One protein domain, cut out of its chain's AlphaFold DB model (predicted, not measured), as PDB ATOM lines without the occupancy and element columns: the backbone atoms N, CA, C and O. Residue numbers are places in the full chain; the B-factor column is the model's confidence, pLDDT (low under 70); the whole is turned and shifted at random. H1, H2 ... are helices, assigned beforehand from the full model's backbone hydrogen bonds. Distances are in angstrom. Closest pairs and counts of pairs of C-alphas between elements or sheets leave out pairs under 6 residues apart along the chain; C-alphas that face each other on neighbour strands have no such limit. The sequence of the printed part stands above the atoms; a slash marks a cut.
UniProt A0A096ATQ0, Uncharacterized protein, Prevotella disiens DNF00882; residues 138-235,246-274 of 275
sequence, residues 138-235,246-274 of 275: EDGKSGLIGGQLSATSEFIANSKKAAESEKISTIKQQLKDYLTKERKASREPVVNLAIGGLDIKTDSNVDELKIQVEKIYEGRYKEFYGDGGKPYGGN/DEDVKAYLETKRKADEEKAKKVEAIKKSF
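What this domain is: This is residues 138 to 235 and 246 to 274 of the 275 residues of an uncharacterized protein of Prevotella disiens DNF00882 (UniProt A0A096ATQ0). Picture an open, two-pronged shape: the long helices H1 and H4 run along the longest axis with an empty gap between them, and the short H2 bridges them at one end. H3 crosses H1 and H2 at that same end, while residues 254 to 274 stick out as a free arm. The printed part has 127 residues with four named helices, H1, H2, H3 and H4 in chain order, and no named strand: the class is all helix. It is only just loose, close to extended, with a radius of gyration of the C-alphas of 20.4 A and spans of 70 by 30 by 18 A.

How they stand to each other: Start at the longest helix, H1, residues 144 to 182. Its residues 172 to 180 alone touch H2, residues 188 to 195, at a steep tilt of 56 degrees; the closest C-alphas, Lys 172 and Ile 195, are 6.6 A apart. Its residues 171 to 179 alone touch H3, residues 206 to 225, closest at the C-alphas of Leu 175 and Lys 210, 6.3 A. H2 is the hub: it touches H3, with the closest C-alphas, Ala 194 and Tyr 217, 5.0 A apart, and residues 246 to 253 of H4, residues 246 to 273, with Pro 189 and Val 249 closest at 6.2 A between C-alphas. H1 and H4 are apart. In these four helices every O i to N i+4 pair is within hydrogen-bond range.

Where its parts are: Find C-alpha 144 at (163.391, 181.108, 63.140); from there H1 runs 55.8 A to C-alpha 182. H2 spans 10.6 A and H3 27.2 A. H4 runs 40.8 A to C-alpha 273 at (184.832, 180.171, 45.068).

The domain as a whole: The C-alphas farthest apart, Glu 138 and Gly 228, are 69.8 A apart. Residues 236 to 245 are not printed; C-alphas 235 and 246 stand 15.6 A apart across that cut. Of the links printed whole, none is long. Mean pLDDT of the printed part is 78.7; look for low confidence, for instance, at residues 144 to 153 and 270 to 274.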
ATOM      1  N   GLU A 138     164.714 186.383  54.792       77.19
ATOM      2  CA  GLU A 138     164.639 186.796  53.377       77.19
ATOM      3  C   GLU A 138     165.153 185.718  52.417       77.19
ATOM      4  O   GLU A 138     164.703 185.621  51.279       77.19
ATOM      5  N   ASP A 139     166.076 184.888  52.892       74.31
ATOM      6  CA  ASP A 139     166.689 183.775  52.171       74.31
ATOM      7  C   ASP A 139     165.966 182.432  52.398       74.31
ATOM      8  O   ASP A 139     166.406 181.399  51.886       74.31
ATOM      9  N   GLY A 140     164.884 182.425  53.188       70.19
ATOM     10  CA  GLY A 140     164.159 181.213  53.582       70.19
ATOM     11  C   GLY A 140     164.922 180.291  54.545       70.19
ATOM     12  O   GLY A 140     164.443 179.192  54.832       70.19
ATOM     13  N   LYS A 141     166.104 180.705  55.026       70.75
ATOM     14  CA  LYS A 141     167.035 179.887  55.821       70.75
ATOM     15  C   LYS A 141     167.521 180.560  57.102       70.75
ATOM     16  O   LYS A 141     168.025 179.873  57.978       70.75
ATOM     17  N   SER A 142     167.391 181.876  57.222       70.00
ATOM     18  CA  SER A 142     167.919 182.661  58.348       70.00
ATOM     19  C   SER A 142     166.863 183.059  59.383       70.00
ATOM     20  O   SER A 142     167.217 183.500  60.477       70.00
ATOM     21  N   GLY A 143     165.572 182.901  59.069       71.50
ATOM     22  CA  GLY A 143     164.491 183.101  60.041       71.50
ATOM     23  C   GLY A 143     164.410 181.967  61.061       71.50
ATOM     24  O   GLY A 143     165.097 180.960  60.935       71.50
ATOM     25  N   LEU A 144     163.543 182.101  62.064       67.25
ATOM     26  CA  LEU A 144     163.391 181.108  63.140       67.25
ATOM     27  C   LEU A 144     163.144 179.678  62.624       67.25
ATOM     28  O   LEU A 144     163.906 178.762  62.927       67.25
ATOM     29  N   ILE A 145     162.107 179.502  61.803       65.94
ATOM     30  CA  ILE A 145     161.746 178.213  61.204       65.94
ATOM     31  C   ILE A 145     162.742 177.854  60.103       65.94
ATOM     32  O   ILE A 145     163.188 176.712  60.041       65.94
ATOM     33  N   GLY A 146     163.127 178.817  59.258       63.22
ATOM     34  CA  GLY A 146     164.091 178.592  58.172       63.22
ATOM     35  C   GLY A 146     165.436 178.049  58.672       63.22
ATOM     36  O   GLY A 146     165.961 177.080  58.122       63.22
ATOM     37  N   GLY A 147     165.948 178.609  59.768       69.50
ATOM     38  CA  GLY A 147     167.200 178.213  60.407       69.50
ATOM     39  C   GLY A 147     167.122 176.832  61.042       69.50
ATOM     40  O   GLY A 147     168.009 176.009  60.820       69.50
ATOM     41  N   GLN A 148     166.034 176.528  61.758       63.69
ATOM     42  CA  GLN A 148     165.807 175.182  62.296       63.69
ATOM     43  C   GLN A 148     165.653 174.133  61.185       63.69
ATOM     44  O   GLN A 148     166.195 173.029  61.302       63.69
ATOM     45  N   LEU A 149     164.971 174.471  60.084       65.44
ATOM     46  CA  LEU A 149     164.820 173.583  58.929       65.44
ATOM     47  C   LEU A 149     166.178 173.312  58.263       65.44
ATOM     48  O   LEU A 149     166.489 172.163  57.946       65.44
ATOM     49  N   SER A 150     167.006 174.353  58.106       66.81
ATOM     50  CA  SER A 150     168.366 174.238  57.564       66.81
ATOM     51  C   SER A 150     169.250 173.369  58.458       66.81
ATOM     52  O   SER A 150     169.848 172.409  57.976       66.81
ATOM     53  N   ALA A 151     169.264 173.628  59.768       64.88
ATOM     54  CA  ALA A 151     170.036 172.848  60.733       64.88
ATOM     55  C   ALA A 151     169.616 171.367  60.750       64.88
ATOM     56  O   ALA A 151     170.462 170.474  60.776       64.88
ATOM     57  N   THR A 152     168.310 171.095  60.670       59.97
ATOM     58  CA  THR A 152     167.783 169.723  60.594       59.97
ATOM     59  C   THR A 152     168.205 169.038  59.294       59.97
ATOM     60  O   THR A 152     168.634 167.884  59.309       59.97
ATOM     61  N   SER A 153     168.136 169.746  58.163       64.50
ATOM     62  CA  SER A 153     168.580 169.227  56.865       64.50
ATOM     63  C   SER A 153     170.076 168.893  56.863       64.50
ATOM     64  O   SER A 153     170.471 167.813  56.417       64.50
ATOM     65  N   GLU A 154     170.907 169.769  57.431       71.75
ATOM     66  CA  GLU A 154     172.345 169.546  57.586       71.75
ATOM     67  C   GLU A 154     172.650 168.365  58.509       71.75
ATOM     68  O   GLU A 154     173.488 167.526  58.174       71.75
ATOM     69  N   PHE A 155     171.940 168.247  59.634       65.31
ATOM     70  CA  PHE A 155     172.071 167.110  60.541       65.31
ATOM     71  C   PHE A 155     171.735 165.786  59.842       65.31
ATOM     72  O   PHE A 155     172.523 164.842  59.918       65.31
ATOM     73  N   ILE A 156     170.620 165.718  59.104       70.75
ATOM     74  CA  ILE A 156     170.230 164.523  58.337       70.75
ATOM     75  C   ILE A 156     171.297 164.185  57.289       70.75
ATOM     76  O   ILE A 156     171.700 163.026  57.167       70.75
ATOM     77  N   ALA A 157     171.793 165.181  56.551       71.75
ATOM     78  CA  ALA A 157     172.825 164.976  55.538       71.75
ATOM     79  C   ALA A 157     174.145 164.469  56.145       71.75
ATOM     80  O   ALA A 157     174.774 163.563  55.593       71.75
ATOM     81  N   ASN A 158     174.557 165.026  57.286       69.94
ATOM     82  CA  ASN A 158     175.768 164.616  57.993       69.94
ATOM     83  C   ASN A 158     175.620 163.223  58.614       69.94
ATOM     84  O   ASN A 158     176.525 162.403  58.473       69.94
ATOM     85  N   SER A 159     174.469 162.925  59.218       65.50
ATOM     86  CA  SER A 159     174.140 161.601  59.755       65.50
ATOM     87  C   SER A 159     174.163 160.531  58.661       65.50
ATOM     88  O   SER A 159     174.811 159.494  58.814       65.50
ATOM     89  N   LYS A 160     173.566 160.815  57.494       74.56
ATOM     90  CA  LYS A 160     173.601 159.911  56.337       74.56
ATOM     91  C   LYS A 160     175.032 159.646  55.862       74.56
ATOM     92  O   LYS A 160     175.410 158.488  55.707       74.56
ATOM     93  N   LYS A 161     175.850 160.691  55.697       78.50
ATOM     94  CA  LYS A 161     177.268 160.545  55.317       78.50
ATOM     95  C   LYS A 161     178.070 159.743  56.345       78.50
ATOM     96  O   LYS A 161     178.905 158.930  55.957       78.50
ATOM     97  N   ALA A 162     177.826 159.957  57.638       74.81
ATOM     98  CA  ALA A 162     178.494 159.219  58.706       74.81
ATOM     99  C   ALA A 162     178.142 157.723  58.656       74.81
ATOM    100  O   ALA A 162     179.044 156.887  58.637       74.81
ATOM    101  N   ALA A 163     176.854 157.393  58.521       74.00
ATOM    102  CA  ALA A 163     176.389 156.013  58.402       74.00
ATOM    103  C   ALA A 163     176.928 155.312  57.139       74.00
ATOM    104  O   ALA A 163     177.307 154.142  57.183       74.00
ATOM    105  N   GLU A 164     176.990 156.014  56.003       83.19
ATOM    106  CA  GLU A 164     177.593 155.489  54.770       83.19
ATOM    107  C   GLU A 164     179.097 155.218  54.951       83.19
ATOM    108  O   GLU A 164     179.586 154.151  54.569       83.19
ATOM    109  N   SER A 165     179.823 156.135  55.599       79.31
ATOM    110  CA  SER A 165     181.250 155.973  55.906       79.31
ATOM    111  C   SER A 165     181.515 154.792  56.847       79.31
ATOM    112  O   SER A 165     182.478 154.050  56.646       79.31
ATOM    113  N   GLU A 166     180.670 154.587  57.857       81.75
ATOM    114  CA  GLU A 166     180.786 153.474  58.805       81.75
ATOM    115  C   GLU A 166     180.553 152.115  58.127       81.75
ATOM    116  O   GLU A 166     181.333 151.175  58.320       81.75
ATOM    117  N   LYS A 167     179.548 152.023  57.245       85.81
ATOM    118  CA  LYS A 167     179.305 150.823  56.427       85.81
ATOM    119  C   LYS A 167     180.500 150.493  55.536       85.81
ATOM    120  O   LYS A 167     180.964 149.355  55.534       85.81
ATOM    121  N   ILE A 168     181.043 151.486  54.828       88.31
ATOM    122  CA  ILE A 168     182.239 151.299  53.991       88.31
ATOM    123  C   ILE A 168     183.435 150.861  54.846       88.31
ATOM    124  O   ILE A 168     184.182 149.968  54.446       88.31
ATOM    125  N   SER A 169     183.617 151.452  56.030       89.12
ATOM    126  CA  SER A 169     184.672 151.056  56.969       89.12
ATOM    127  C   SER A 169     184.526 149.597  57.409       89.12
ATOM    128  O   SER A 169     185.509 148.858  57.444       89.12
ATOM    129  N   THR A 170     183.295 149.158  57.673       91.31
ATOM    130  CA  THR A 170     182.988 147.771  58.046       91.31
ATOM    131  C   THR A 170     183.335 146.803  56.915       91.31
ATOM    132  O   THR A 170     184.024 145.813  57.154       91.31
ATOM    133  N   ILE A 171     182.954 147.121  55.672       92.25
ATOM    134  CA  ILE A 171     183.305 146.310  54.493       92.25
ATOM    135  C   ILE A 171     184.829 146.224  54.334       92.25
ATOM    136  O   ILE A 171     185.374 145.137  54.152       92.25
ATOM    137  N   LYS A 172     185.550 147.347  54.463       93.44
ATOM    138  CA  LYS A 172     187.023 147.355  54.405       93.44
ATOM    139  C   LYS A 172     187.639 146.443  55.465       93.44
ATOM    140  O   LYS A 172     188.578 145.711  55.156       93.44
ATOM    141  N   GLN A 173     187.104 146.457  56.685       93.62
ATOM    142  CA  GLN A 173     187.578 145.583  57.754       93.62
ATOM    143  C   GLN A 173     187.288 144.107  57.455       93.62
ATOM    144  O   GLN A 173     188.168 143.276  57.658       93.62
ATOM    145  N   GLN A 174     186.113 143.780  56.912       93.50
ATOM    146  CA  GLN A 174     185.781 142.415  56.488       93.50
ATOM    147  C   GLN A 174     186.737 141.905  55.402       93.50
ATOM    148  O   GLN A 174     187.222 140.781  55.494       93.50
ATOM    149  N   LEU A 175     187.064 142.733  54.405       94.12
ATOM    150  CA  LEU A 175     188.030 142.375  53.359       94.12
ATOM    151  C   LEU A 175     189.451 142.210  53.915       94.12
ATOM    152  O   LEU A 175     190.182 141.309  53.500       94.12
ATOM    153  N   LYS A 176     189.844 143.052  54.879       94.38
ATOM    154  CA  LYS A 176     191.132 142.928  55.573       94.38
ATOM    155  C   LYS A 176     191.214 141.627  56.364       94.38
ATOM    156  O   LYS A 176     192.212 140.910  56.265       94.38
ATOM    157  N   ASP A 177     190.173 141.314  57.126       93.25
ATOM    158  CA  ASP A 177     190.076 140.084  57.906       93.25
ATOM    159  C   ASP A 177     190.085 138.854  56.996       93.25
ATOM    160  O   ASP A 177     190.828 137.915  57.263       93.25
ATOM    161  N   TYR A 178     189.361 138.893  55.879       94.00
ATOM    162  CA  TYR A 178     189.380 137.841  54.867       94.00
ATOM    163  C   TYR A 178     190.801 137.565  54.351       94.00
ATOM    164  O   TYR A 178     191.304 136.442  54.444       94.00
ATOM    165  N   LEU A 179     191.505 138.600  53.880       91.50
ATOM    166  CA  LEU A 179     192.861 138.442  53.351       91.50
ATOM    167  C   LEU A 179     193.846 137.951  54.422       91.50
ATOM    168  O   LEU A 179     194.633 137.040  54.173       91.50
ATOM    169  N   THR A 180     193.811 138.522  55.625       90.31
ATOM    170  CA  THR A 180     194.805 138.236  56.674       90.31
ATOM    171  C   THR A 180     194.512 136.956  57.459       90.31
ATOM    172  O   THR A 180     195.426 136.176  57.730       90.31
ATOM    173  N   LYS A 181     193.249 136.703  57.819       89.75
ATOM    174  CA  LYS A 181     192.849 135.584  58.685       89.75
ATOM    175  C   LYS A 181     192.491 134.337  57.894       89.75
ATOM    176  O   LYS A 181     192.928 133.261  58.300       89.75
ATOM    177  N   GLU A 182     191.744 134.459  56.799       89.94
ATOM    178  CA  GLU A 182     191.318 133.300  56.000       89.94
ATOM    179  C   GLU A 182     192.382 132.934  54.968       89.94
ATOM    180  O   GLU A 182     192.902 131.819  54.979       89.94
ATOM    181  N   ARG A 183     192.786 133.898  54.134       88.00
ATOM    182  CA  ARG A 183     193.781 133.677  53.075       88.00
ATOM    183  C   ARG A 183     195.225 133.716  53.571       88.00
ATOM    184  O   ARG A 183     196.129 133.359  52.824       88.00
ATOM    185  N   LYS A 184     195.475 134.103  54.826       88.38
ATOM    186  CA  LYS A 184     196.825 134.155  55.425       88.38
ATOM    187  C   LYS A 184     197.803 135.039  54.632       88.38
ATOM    188  O   LYS A 184     198.977 134.689  54.479       88.38
ATOM    189  N   ALA A 185     197.321 136.167  54.114       87.31
ATOM    190  CA  ALA A 185     198.150 137.221  53.542       87.31
ATOM    191  C   ALA A 185     199.067 137.798  54.631       87.31
ATOM    192  O   ALA A 185     198.600 138.293  55.655       87.31
ATOM    193  N   SER A 186     200.380 137.717  54.419       78.31
ATOM    194  CA  SER A 186     201.385 138.081  55.427       78.31
ATOM    195  C   SER A 186     201.840 139.542  55.356       78.31
ATOM    196  O   SER A 186     202.442 140.035  56.307       78.31
ATOM    197  N   ARG A 187     201.568 140.245  54.247       81.94
ATOM    198  CA  ARG A 187     202.057 141.612  53.992       81.94
ATOM    199  C   ARG A 187     200.946 142.644  54.152       81.94
ATOM    200  O   ARG A 187     200.257 142.992  53.195       81.94
ATOM    201  N   GLU A 188     200.794 143.165  55.368       84.31
ATOM    202  CA  GLU A 188     199.771 144.170  55.696       84.31
ATOM    203  C   GLU A 188     199.801 145.429  54.798       84.31
ATOM    204  O   GLU A 188     198.725 145.862  54.377       84.31
ATOM    205  N   PRO A 189     200.963 146.008  54.423       83.31
ATOM    206  CA  PRO A 189     200.992 147.158  53.515       83.31
ATOM    207  C   PRO A 189     200.351 146.863  52.150       83.31
ATOM    208  O   PRO A 189     199.610 147.692  51.623       83.31
ATOM    209  N   VAL A 190     200.567 145.659  51.611       84.62
ATOM    210  CA  VAL A 190     199.996 145.222  50.326       84.62
ATOM    211  C   VAL A 190     198.493 144.957  50.454       84.62
ATOM    212  O   VAL A 190     197.729 145.318  49.561       84.62
ATOM    213  N   VAL A 191     198.045 144.404  51.588       88.69
ATOM    214  CA  VAL A 191     196.613 144.244  51.906       88.69
ATOM    215  C   VAL A 191     195.908 145.602  51.925       88.69
ATOM    216  O   VAL A 191     194.892 145.787  51.253       88.69
ATOM    217  N   ASN A 192     196.467 146.578  52.645       88.75
ATOM    218  CA  ASN A 192     195.895 147.922  52.728       88.75
ATOM    219  C   ASN A 192     195.868 148.606  51.351       88.75
ATOM    220  O   ASN A 192     194.887 149.269  51.010       88.75
ATOM    221  N   LEU A 193     196.913 148.412  50.540       86.38
ATOM    222  CA  LEU A 193     196.973 148.936  49.178       86.38
ATOM    223  C   LEU A 193     195.905 148.318  48.266       86.38
ATOM    224  O   LEU A 193     195.280 149.044  47.493       86.38
ATOM    225  N   ALA A 194     195.681 147.007  48.367       88.44
ATOM    226  CA  ALA A 194     194.680 146.309  47.570       88.44
ATOM    227  C   ALA A 194     193.260 146.783  47.902       88.44
ATOM    228  O   ALA A 194     192.503 147.146  47.002       88.44
ATOM    229  N   ILE A 195     192.933 146.887  49.193       91.31
ATOM    230  CA  ILE A 195     191.639 147.407  49.659       91.31
ATOM    231  C   ILE A 195     191.460 148.874  49.246       91.31
ATOM    232  O   ILE A 195     190.384 149.271  48.806       91.31
ATOM    233  N   GLY A 196     192.518 149.685  49.329       86.06
ATOM    234  CA  GLY A 196     192.510 151.081  48.880       86.06
ATOM    235  C   GLY A 196     192.453 151.270  47.356       86.06
ATOM    236  O   GLY A 196     192.376 152.408  46.888       86.06
ATOM    237  N   GLY A 197     192.546 150.189  46.578       81.31
ATOM    238  CA  GLY A 197     192.363 150.182  45.126       81.31
ATOM    239  C   GLY A 197     190.936 149.857  44.678       81.31
ATOM    240  O   GLY A 197     190.650 149.984  43.491       81.31
ATOM    241  N   LEU A 198     190.057 149.445  45.596       88.06
ATOM    242  CA  LEU A 198     188.676 149.081  45.291       88.06
ATOM    243  C   LEU A 198     187.733 150.285  45.331       88.06
ATOM    244  O   LEU A 198     187.814 151.128  46.226       88.06
ATOM    245  N   ASP A 199     186.778 150.299  44.401       87.00
ATOM    246  CA  ASP A 199     185.603 151.168  44.462       87.00
ATOM    247  C   ASP A 199     184.528 150.498  45.330       87.00
ATOM    248  O   ASP A 199     183.744 149.676  44.859       87.00
ATOM    249  N   ILE A 200     184.547 150.790  46.632       87.62
ATOM    250  CA  ILE A 200     183.617 150.208  47.608       87.62
ATOM    251  C   ILE A 200     182.425 151.147  47.788       87.62
ATOM    252  O   ILE A 200     182.586 152.283  48.241       87.62
ATOM    253  N   LYS A 201     181.225 150.638  47.510       88.31
ATOM    254  CA  LYS A 201     179.947 151.318  47.745       88.31
ATOM    255  C   LYS A 201     179.190 150.640  48.882       88.31
ATOM    256  O   LYS A 201     179.477 149.508  49.263       88.31
ATOM    257  N   THR A 202     178.209 151.336  49.446       81.19
ATOM    258  CA  THR A 202     177.433 150.835  50.593       81.19
ATOM    259  C   THR A 202     176.549 149.631  50.274       81.19
ATOM    260  O   THR A 202     176.113 148.946  51.192       81.19
ATOM    261  N   ASP A 203     176.256 149.407  48.997       83.81
ATOM    262  CA  ASP A 203     175.452 148.314  48.448       83.81
ATOM    263  C   ASP A 203     176.305 147.244  47.746       83.81
ATOM    264  O   ASP A 203     175.765 146.326  47.132       83.81
ATOM    265  N   SER A 204     177.637 147.347  47.815       84.06
ATOM    266  CA  SER A 204     178.527 146.387  47.170       84.06
ATOM    267  C   SER A 204     178.391 144.988  47.771       84.06
ATOM    268  O   SER A 204     178.367 144.811  48.990       84.06
ATOM    269  N   ASN A 205     178.374 143.980  46.900       89.75
ATOM    270  CA  ASN A 205     178.388 142.581  47.298       89.75
ATOM    271  C   ASN A 205     179.771 142.203  47.854       89.75
ATOM    272  O   ASN A 205     180.775 142.228  47.137       89.75
ATOM    273  N   VAL A 206     179.824 141.841  49.138       89.56
ATOM    274  CA  VAL A 206     181.076 141.517  49.836       89.56
ATOM    275  C   VAL A 206     181.790 140.326  49.194       89.56
ATOM    276  O   VAL A 206     183.017 140.343  49.107       89.56
ATOM    277  N   ASP A 207     181.069 139.323  48.693       88.94
ATOM    278  CA  ASP A 207     181.700 138.134  48.109       88.94
ATOM    279  C   ASP A 207     182.330 138.419  46.739       88.94
ATOM    280  O   ASP A 207     183.413 137.919  46.433       88.94
ATOM    281  N   GLU A 208     181.739 139.316  45.947       91.12
ATOM    282  CA  GLU A 208     182.374 139.814  44.722       91.12
ATOM    283  C   GLU A 208     183.606 140.667  45.035       91.12
ATOM    284  O   GLU A 208     184.644 140.530  44.379       91.12
ATOM    285  N   LEU A 209     183.523 141.518  46.063       92.12
ATOM    286  CA  LEU A 209     184.656 142.327  46.511       92.12
ATOM    287  C   LEU A 209     185.814 141.466  47.022       92.12
ATOM    288  O   LEU A 209     186.964 141.829  46.787       92.12
ATOM    289  N   LYS A 210     185.550 140.313  47.654       92.69
ATOM    290  CA  LYS A 210     186.594 139.342  48.024       92.69
ATOM    291  C   LYS A 210     187.350 138.841  46.790       92.69
ATOM    292  O   LYS A 210     188.574 138.886  46.757       92.69
ATOM    293  N   ILE A 211     186.641 138.448  45.733       91.62
ATOM    294  CA  ILE A 211     187.279 137.982  44.489       91.62
ATOM    295  C   ILE A 211     188.122 139.099  43.852       91.62
ATOM    296  O   ILE A 211     189.223 138.857  43.352       91.62
ATOM    297  N   GLN A 212     187.620 140.336  43.859       90.75
ATOM    298  CA  GLN A 212     188.348 141.478  43.303       90.75
ATOM    299  C   GLN A 212     189.579 141.839  44.143       90.75
ATOM    300  O   GLN A 212     190.653 142.061  43.580       90.75
ATOM    301  N   VAL A 213     189.449 141.870  45.474       92.88
ATOM    302  CA  VAL A 213     190.552 142.238  46.368       92.88
ATOM    303  C   VAL A 213     191.699 141.237  46.282       92.88
ATOM    304  O   VAL A 213     192.852 141.651  46.340       92.88
ATOM    305  N   GLU A 214     191.411 139.951  46.065       90.88
ATOM    306  CA  GLU A 214     192.436 138.922  45.856       90.88
ATOM    307  C   GLU A 214     193.248 139.157  44.592       90.88
ATOM    308  O   GLU A 214     194.474 139.194  44.654       90.88
ATOM    309  N   LYS A 215     192.576 139.395  43.459       89.81
ATOM    310  CA  LYS A 215     193.256 139.678  42.188       89.81
ATOM    311  C   LYS A 215     194.154 140.907  42.296       89.81
ATOM    312  O   LYS A 215     195.274 140.906  41.792       89.81
ATOM    313  N   ILE A 216     193.666 141.955  42.964       89.44
ATOM    314  CA  ILE A 216     194.452 143.169  43.189       89.44
ATOM    315  C   ILE A 216     195.625 142.867  44.122       89.44
ATOM    316  O   ILE A 216     196.746 143.263  43.820       89.44
ATOM    317  N   TYR A 217     195.394 142.164  45.230       89.88
ATOM    318  CA  TYR A 217     196.438 141.815  46.187       89.88
ATOM    319  C   TYR A 217     197.544 140.977  45.542       89.88
ATOM    320  O   TYR A 217     198.709 141.325  45.692       89.88
ATOM    321  N   GLU A 218     197.209 139.939  44.777       88.00
ATOM    322  CA  GLU A 218     198.179 139.110  44.051       88.00
ATOM    323  C   GLU A 218     198.971 139.924  43.026       88.00
ATOM    324  O   GLU A 218     200.195 139.805  42.964       88.00
ATOM    325  N   GLY A 219     198.295 140.800  42.274       85.81
ATOM    326  CA  GLY A 219     198.945 141.708  41.331       85.81
ATOM    327  C   GLY A 219     199.942 142.638  42.022       85.81
ATOM    328  O   GLY A 219     201.104 142.696  41.628       85.81
ATOM    329  N   ARG A 220     199.526 143.301  43.109       85.25
ATOM    330  CA  ARG A 220     200.406 144.172  43.905       85.25
ATOM    331  C   ARG A 220     201.538 143.390  44.553       85.25
ATOM    332  O   ARG A 220     202.675 143.833  44.543       85.25
ATOM    333  N   TYR A 221     201.252 142.213  45.089       84.50
ATOM    334  CA  TYR A 221     202.269 141.360  45.684       84.50
ATOM    335  C   TYR A 221     203.343 141.005  44.650       84.50
ATOM    336  O   TYR A 221     204.526 141.173  44.925       84.50
ATOM    337  N   LYS A 222     202.948 140.609  43.436       85.00
ATOM    338  CA  LYS A 222     203.876 140.335  42.333       85.00
ATOM    339  C   LYS A 222     204.664 141.574  41.895       85.00
ATOM    340  O   LYS A 222     205.847 141.442  41.599       85.00
ATOM    341  N   GLU A 223     204.047 142.758  41.877       80.75
ATOM    342  CA  GLU A 223     204.736 144.025  41.573       80.75
ATOM    343  C   GLU A 223     205.889 144.309  42.550       80.75
ATOM    344  O   GLU A 223     206.961 144.713  42.113       80.75
ATOM    345  N   PHE A 224     205.686 144.076  43.851       79.50
ATOM    346  CA  PHE A 224     206.684 144.403  44.882       79.50
ATOM    347  C   PHE A 224     207.649 143.257  45.214       79.50
ATOM    348  O   PHE A 224     208.767 143.512  45.648       79.50
ATOM    349  N   TYR A 225     207.231 142.002  45.038       76.56
ATOM    350  CA  TYR A 225     207.969 140.821  45.508       76.56
ATOM    351  C   TYR A 225     208.348 139.836  44.388       76.56
ATOM    352  O   TYR A 225     209.029 138.841  44.644       76.56
ATOM    353  N   GLY A 226     207.943 140.104  43.143       75.00
ATOM    354  CA  GLY A 226     208.241 139.266  41.982       75.00
ATOM    355  C   GLY A 226     207.418 137.973  41.902       75.00
ATOM    356  O   GLY A 226     206.576 137.676  42.747       75.00
ATOM    357  N   ASP A 227     207.668 137.179  40.855       71.69
ATOM    358  CA  ASP A 227     206.874 135.979  40.509       71.69
ATOM    359  C   ASP A 227     207.179 134.739  41.378       71.69
ATOM    360  O   ASP A 227     206.519 133.711  41.265       71.69
ATOM    361  N   GLY A 228     208.214 134.808  42.224       63.16
ATOM    362  CA  GLY A 228     208.685 133.679  43.036       63.16
ATOM    363  C   GLY A 228     208.120 133.623  44.459       63.16
ATOM    364  O   GLY A 228     208.322 132.626  45.154       63.16
ATOM    365  N   GLY A 229     207.446 134.682  44.918       65.75
ATOM    366  CA  GLY A 229     206.897 134.765  46.270       65.75
ATOM    367  C   GLY A 229     205.501 134.147  46.369       65.75
ATOM    368  O   GLY A 229     204.675 134.306  45.474       65.75
ATOM    369  N   LYS A 230     205.208 133.458  47.478       73.88
ATOM    370  CA  LYS A 230     203.850 132.973  47.762       73.88
ATOM    371  C   LYS A 230     203.032 134.099  48.416       73.88
ATOM    372  O   LYS A 230     203.349 134.464  49.550       73.88
ATOM    373  N   PRO A 231     201.972 134.616  47.765       78.31
ATOM    374  CA  PRO A 231     201.175 135.726  48.303       78.31
ATOM    375  C   PRO A 231     200.400 135.359  49.582       78.31
ATOM    376  O   PRO A 231     200.055 136.242  50.373       78.31
ATOM    377  N   TYR A 232     200.173 134.062  49.811       84.38
ATOM    378  CA  TYR A 232     199.380 133.502  50.906       84.38
ATOM    379  C   TYR A 232     200.135 132.391  51.645       84.38
ATOM    380  O   TYR A 232     200.993 131.720  51.066       84.38
ATOM    381  N   GLY A 233     199.757 132.140  52.901       68.00
ATOM    382  CA  GLY A 233     200.081 130.888  53.600       68.00
ATOM    383  C   GLY A 233     201.078 130.975  54.753       68.00
ATOM    384  O   GLY A 233     201.356 129.943  55.348       68.00
ATOM    385  N   GLY A 234     201.566 132.166  55.119       58.91
ATOM    386  CA  GLY A 234     202.522 132.341  56.222       58.91
ATOM    387  C   GLY A 234     203.893 131.683  55.963       58.91
ATOM    388  O   GLY A 234     204.008 130.568  55.477       58.91
ATOM    389  N   ASN A 235     204.978 132.382  56.289       50.72
ATOM    390  CA  ASN A 235     206.362 131.875  56.229       50.72
ATOM    391  C   ASN A 235     206.966 131.560  54.848       50.72
ATOM    392  O   ASN A 235     207.800 130.668  54.723       50.72
ATOM    393  N   ASP A 246     208.481 146.545  51.992       65.62
ATOM    394  CA  ASP A 246     207.419 147.051  52.861       65.62
ATOM    395  C   ASP A 246     207.559 148.562  53.157       65.62
ATOM    396  O   ASP A 246     206.543 149.229  53.355       65.62
ATOM    397  N   GLU A 247     208.774 149.125  53.184       71.50
ATOM    398  CA  GLU A 247     208.985 150.578  53.289       71.50
ATOM    399  C   GLU A 247     208.602 151.303  52.000       71.50
ATOM    400  O   GLU A 247     207.939 152.337  52.080       71.50
ATOM    401  N   ASP A 248     208.899 150.737  50.832       69.69
ATOM    402  CA  ASP A 248     208.505 151.319  49.543       69.69
ATOM    403  C   ASP A 248     206.984 151.320  49.359       69.69
ATOM    404  O   ASP A 248     206.397 152.324  48.942       69.69
ATOM    405  N   VAL A 249     206.305 150.237  49.754       71.06
ATOM    406  CA  VAL A 249     204.833 150.177  49.750       71.06
ATOM    407  C   VAL A 249     204.248 151.209  50.717       71.06
ATOM    408  O   VAL A 249     203.276 151.894  50.381       71.06
ATOM    409  N   LYS A 250     204.836 151.370  51.910       73.06
ATOM    410  CA  LYS A 250     204.418 152.403  52.873       73.06
ATOM    411  C   LYS A 250     204.642 153.812  52.324       73.06
ATOM    412  O   LYS A 250     203.735 154.637  52.410       73.06
ATOM    413  N   ALA A 251     205.795 154.083  51.717       77.75
ATOM    414  CA  ALA A 251     206.105 155.368  51.097       77.75
ATOM    415  C   ALA A 251     205.143 155.679  49.939       77.75
ATOM    416  O   ALA A 251     204.650 156.806  49.819       77.75
ATOM    417  N   TYR A 252     204.794 154.675  49.134       75.62
ATOM    418  CA  TYR A 252     203.793 154.802  48.080       75.62
ATOM    419  C   TYR A 252     202.405 155.154  48.642       75.62
ATOM    420  O   TYR A 252     201.755 156.082  48.152       75.62
ATOM    421  N   LEU A 253     201.964 154.474  49.706       70.38
ATOM    422  CA  LEU A 253     200.702 154.776  50.393       70.38
ATOM    423  C   LEU A 253     200.684 156.202  50.965       70.38
ATOM    424  O   LEU A 253     199.699 156.920  50.784       70.38
ATOM    425  N   GLU A 254     201.775 156.635  51.598       77.50
ATOM    426  CA  GLU A 254     201.925 157.986  52.149       77.50
ATOM    427  C   GLU A 254     201.830 159.052  51.044       77.50
ATOM    428  O   GLU A 254     201.154 160.072  51.198       77.50
ATOM    429  N   THR A 255     202.465 158.799  49.898       79.19
ATOM    430  CA  THR A 255     202.456 159.705  48.741       79.19
ATOM    431  C   THR A 255     201.065 159.792  48.117       79.19
ATOM    432  O   THR A 255     200.581 160.889  47.833       79.19
ATOM    433  N   LYS A 256     200.378 158.652  47.966       76.44
ATOM    434  CA  LYS A 256     198.998 158.602  47.465       76.44
ATOM    435  C   LYS A 256     198.042 159.347  48.399       76.44
ATOM    436  O   LYS A 256     197.266 160.172  47.926       76.44
ATOM    437  N   ARG A 257     198.163 159.145  49.717       76.94
ATOM    438  CA  ARG A 257     197.373 159.867  50.729       76.94
ATOM    439  C   ARG A 257     197.553 161.381  50.607       76.94
ATOM    440  O   ARG A 257     196.564 162.104  50.553       76.94
ATOM    441  N   LYS A 258     198.797 161.860  50.498       78.25
ATOM    442  CA  LYS A 258     199.092 163.292  50.311       78.25
ATOM    443  C   LYS A 258     198.493 163.848  49.015       78.25
ATOM    444  O   LYS A 258     197.929 164.940  49.028       78.25
ATOM    445  N   ALA A 259     198.573 163.100  47.915       76.88
ATOM    446  CA  ALA A 259     197.991 163.509  46.637       76.88
ATOM    447  C   ALA A 259     196.453 163.579  46.688       76.88
ATOM    448  O   ALA A 259     195.856 164.504  46.132       76.88
ATOM    449  N   ASP A 260     195.807 162.632  47.368       71.94
ATOM    450  CA  ASP A 260     194.354 162.622  47.548       71.94
ATOM    451  C   ASP A 260     193.893 163.760  48.477       71.94
ATOM    452  O   ASP A 260     192.902 164.432  48.183       71.94
ATOM    453  N   GLU A 261     194.658 164.072  49.528       75.75
ATOM    454  CA  GLU A 261     194.426 165.244  50.383       75.75
ATOM    455  C   GLU A 261     194.567 166.567  49.619       75.75
ATOM    456  O   GLU A 261     193.744 167.469  49.789       75.75
ATOM    457  N   GLU A 262     195.567 166.704  48.744       77.75
ATOM    458  CA  GLU A 262     195.696 167.885  47.882       77.75
ATOM    459  C   GLU A 262     194.533 168.023  46.896       77.75
ATOM    460  O   GLU A 262     194.033 169.132  46.682       77.75
ATOM    461  N   LYS A 263     194.074 166.915  46.300       72.50
ATOM    462  CA  LYS A 263     192.896 166.921  45.422       72.50
ATOM    463  C   LYS A 263     191.642 167.332  46.187       72.50
ATOM    464  O   LYS A 263     190.900 168.182  45.698       72.50
ATOM    465  N   ALA A 264     191.429 166.799  47.390       71.56
ATOM    466  CA  ALA A 264     190.299 167.167  48.239       71.56
ATOM    467  C   ALA A 264     190.319 168.663  48.595       71.56
ATOM    468  O   ALA A 264     189.311 169.346  48.412       71.56
ATOM    469  N   LYS A 265     191.485 169.201  48.986       76.88
ATOM    470  CA  LYS A 265     191.670 170.639  49.254       76.88
ATOM    471  C   LYS A 265     191.368 171.505  48.029       76.88
ATOM    472  O   LYS A 265     190.695 172.524  48.161       76.88
ATOM    473  N   LYS A 266     191.815 171.103  46.833       74.81
ATOM    474  CA  LYS A 266     191.514 171.819  45.577       74.81
ATOM    475  C   LYS A 266     190.016 171.816  45.261       74.81
ATOM    476  O   LYS A 266     189.478 172.855  44.898       74.81
ATOM    477  N   VAL A 267     189.332 170.686  45.439       68.19
ATOM    478  CA  VAL A 267     187.876 170.584  45.234       68.19
ATOM    479  C   VAL A 267     187.108 171.455  46.234       68.19
ATOM    480  O   VAL A 267     186.136 172.111  45.859       68.19
ATOM    481  N   GLU A 268     187.540 171.498  47.493       68.25
ATOM    482  CA  GLU A 268     186.918 172.340  48.517       68.25
ATOM    483  C   GLU A 268     187.147 173.838  48.256       68.25
ATOM    484  O   GLU A 268     186.216 174.635  48.386       68.25
ATOM    485  N   ALA A 269     188.349 174.217  47.811       72.19
ATOM    486  CA  ALA A 269     188.665 175.585  47.408       72.19
ATOM    487  C   ALA A 269     187.804 176.048  46.220       72.19
ATOM    488  O   ALA A 269     187.278 177.157  46.248       72.19
ATOM    489  N   ILE A 270     187.590 175.179  45.223       69.88
ATOM    490  CA  ILE A 270     186.693 175.457  44.092       69.88
ATOM    491  C   ILE A 270     185.250 175.636  44.579       69.88
ATOM    492  O   ILE A 270     184.580 176.581  44.181       69.88
ATOM    493  N   LYS A 271     184.749 174.784  45.481       60.56
ATOM    494  CA  LYS A 271     183.386 174.949  46.020       60.56
ATOM    495  C   LYS A 271     183.203 176.272  46.764       60.56
ATOM    496  O   LYS A 271     182.156 176.889  46.620       60.56
ATOM    497  N   LYS A 272     184.215 176.720  47.512       61.91
ATOM    498  CA  LYS A 272     184.196 178.015  48.209       61.91
ATOM    499  C   LYS A 272     184.289 179.220  47.272       61.91
ATOM    500  O   LYS A 272     183.864 180.288  47.675       61.91
ATOM    501  N   SER A 273     184.815 179.076  46.053       57.09
ATOM    502  CA  SER A 273     184.832 180.171  45.068       57.09
ATOM    503  C   SER A 273     183.529 180.315  44.268       57.09
ATOM    504  O   SER A 273     183.409 181.255  43.492       57.09
ATOM    505  N   PHE A 274     182.589 179.371  44.408       45.81
ATOM    506  CA  PHE A 274     181.291 179.361  43.712       45.81
ATOM    507  C   PHE A 274     180.090 179.661  44.633       45.81
ATOM    508  O   PHE A 274     178.954 179.645  44.153       45.81
TER     509      PHE A 274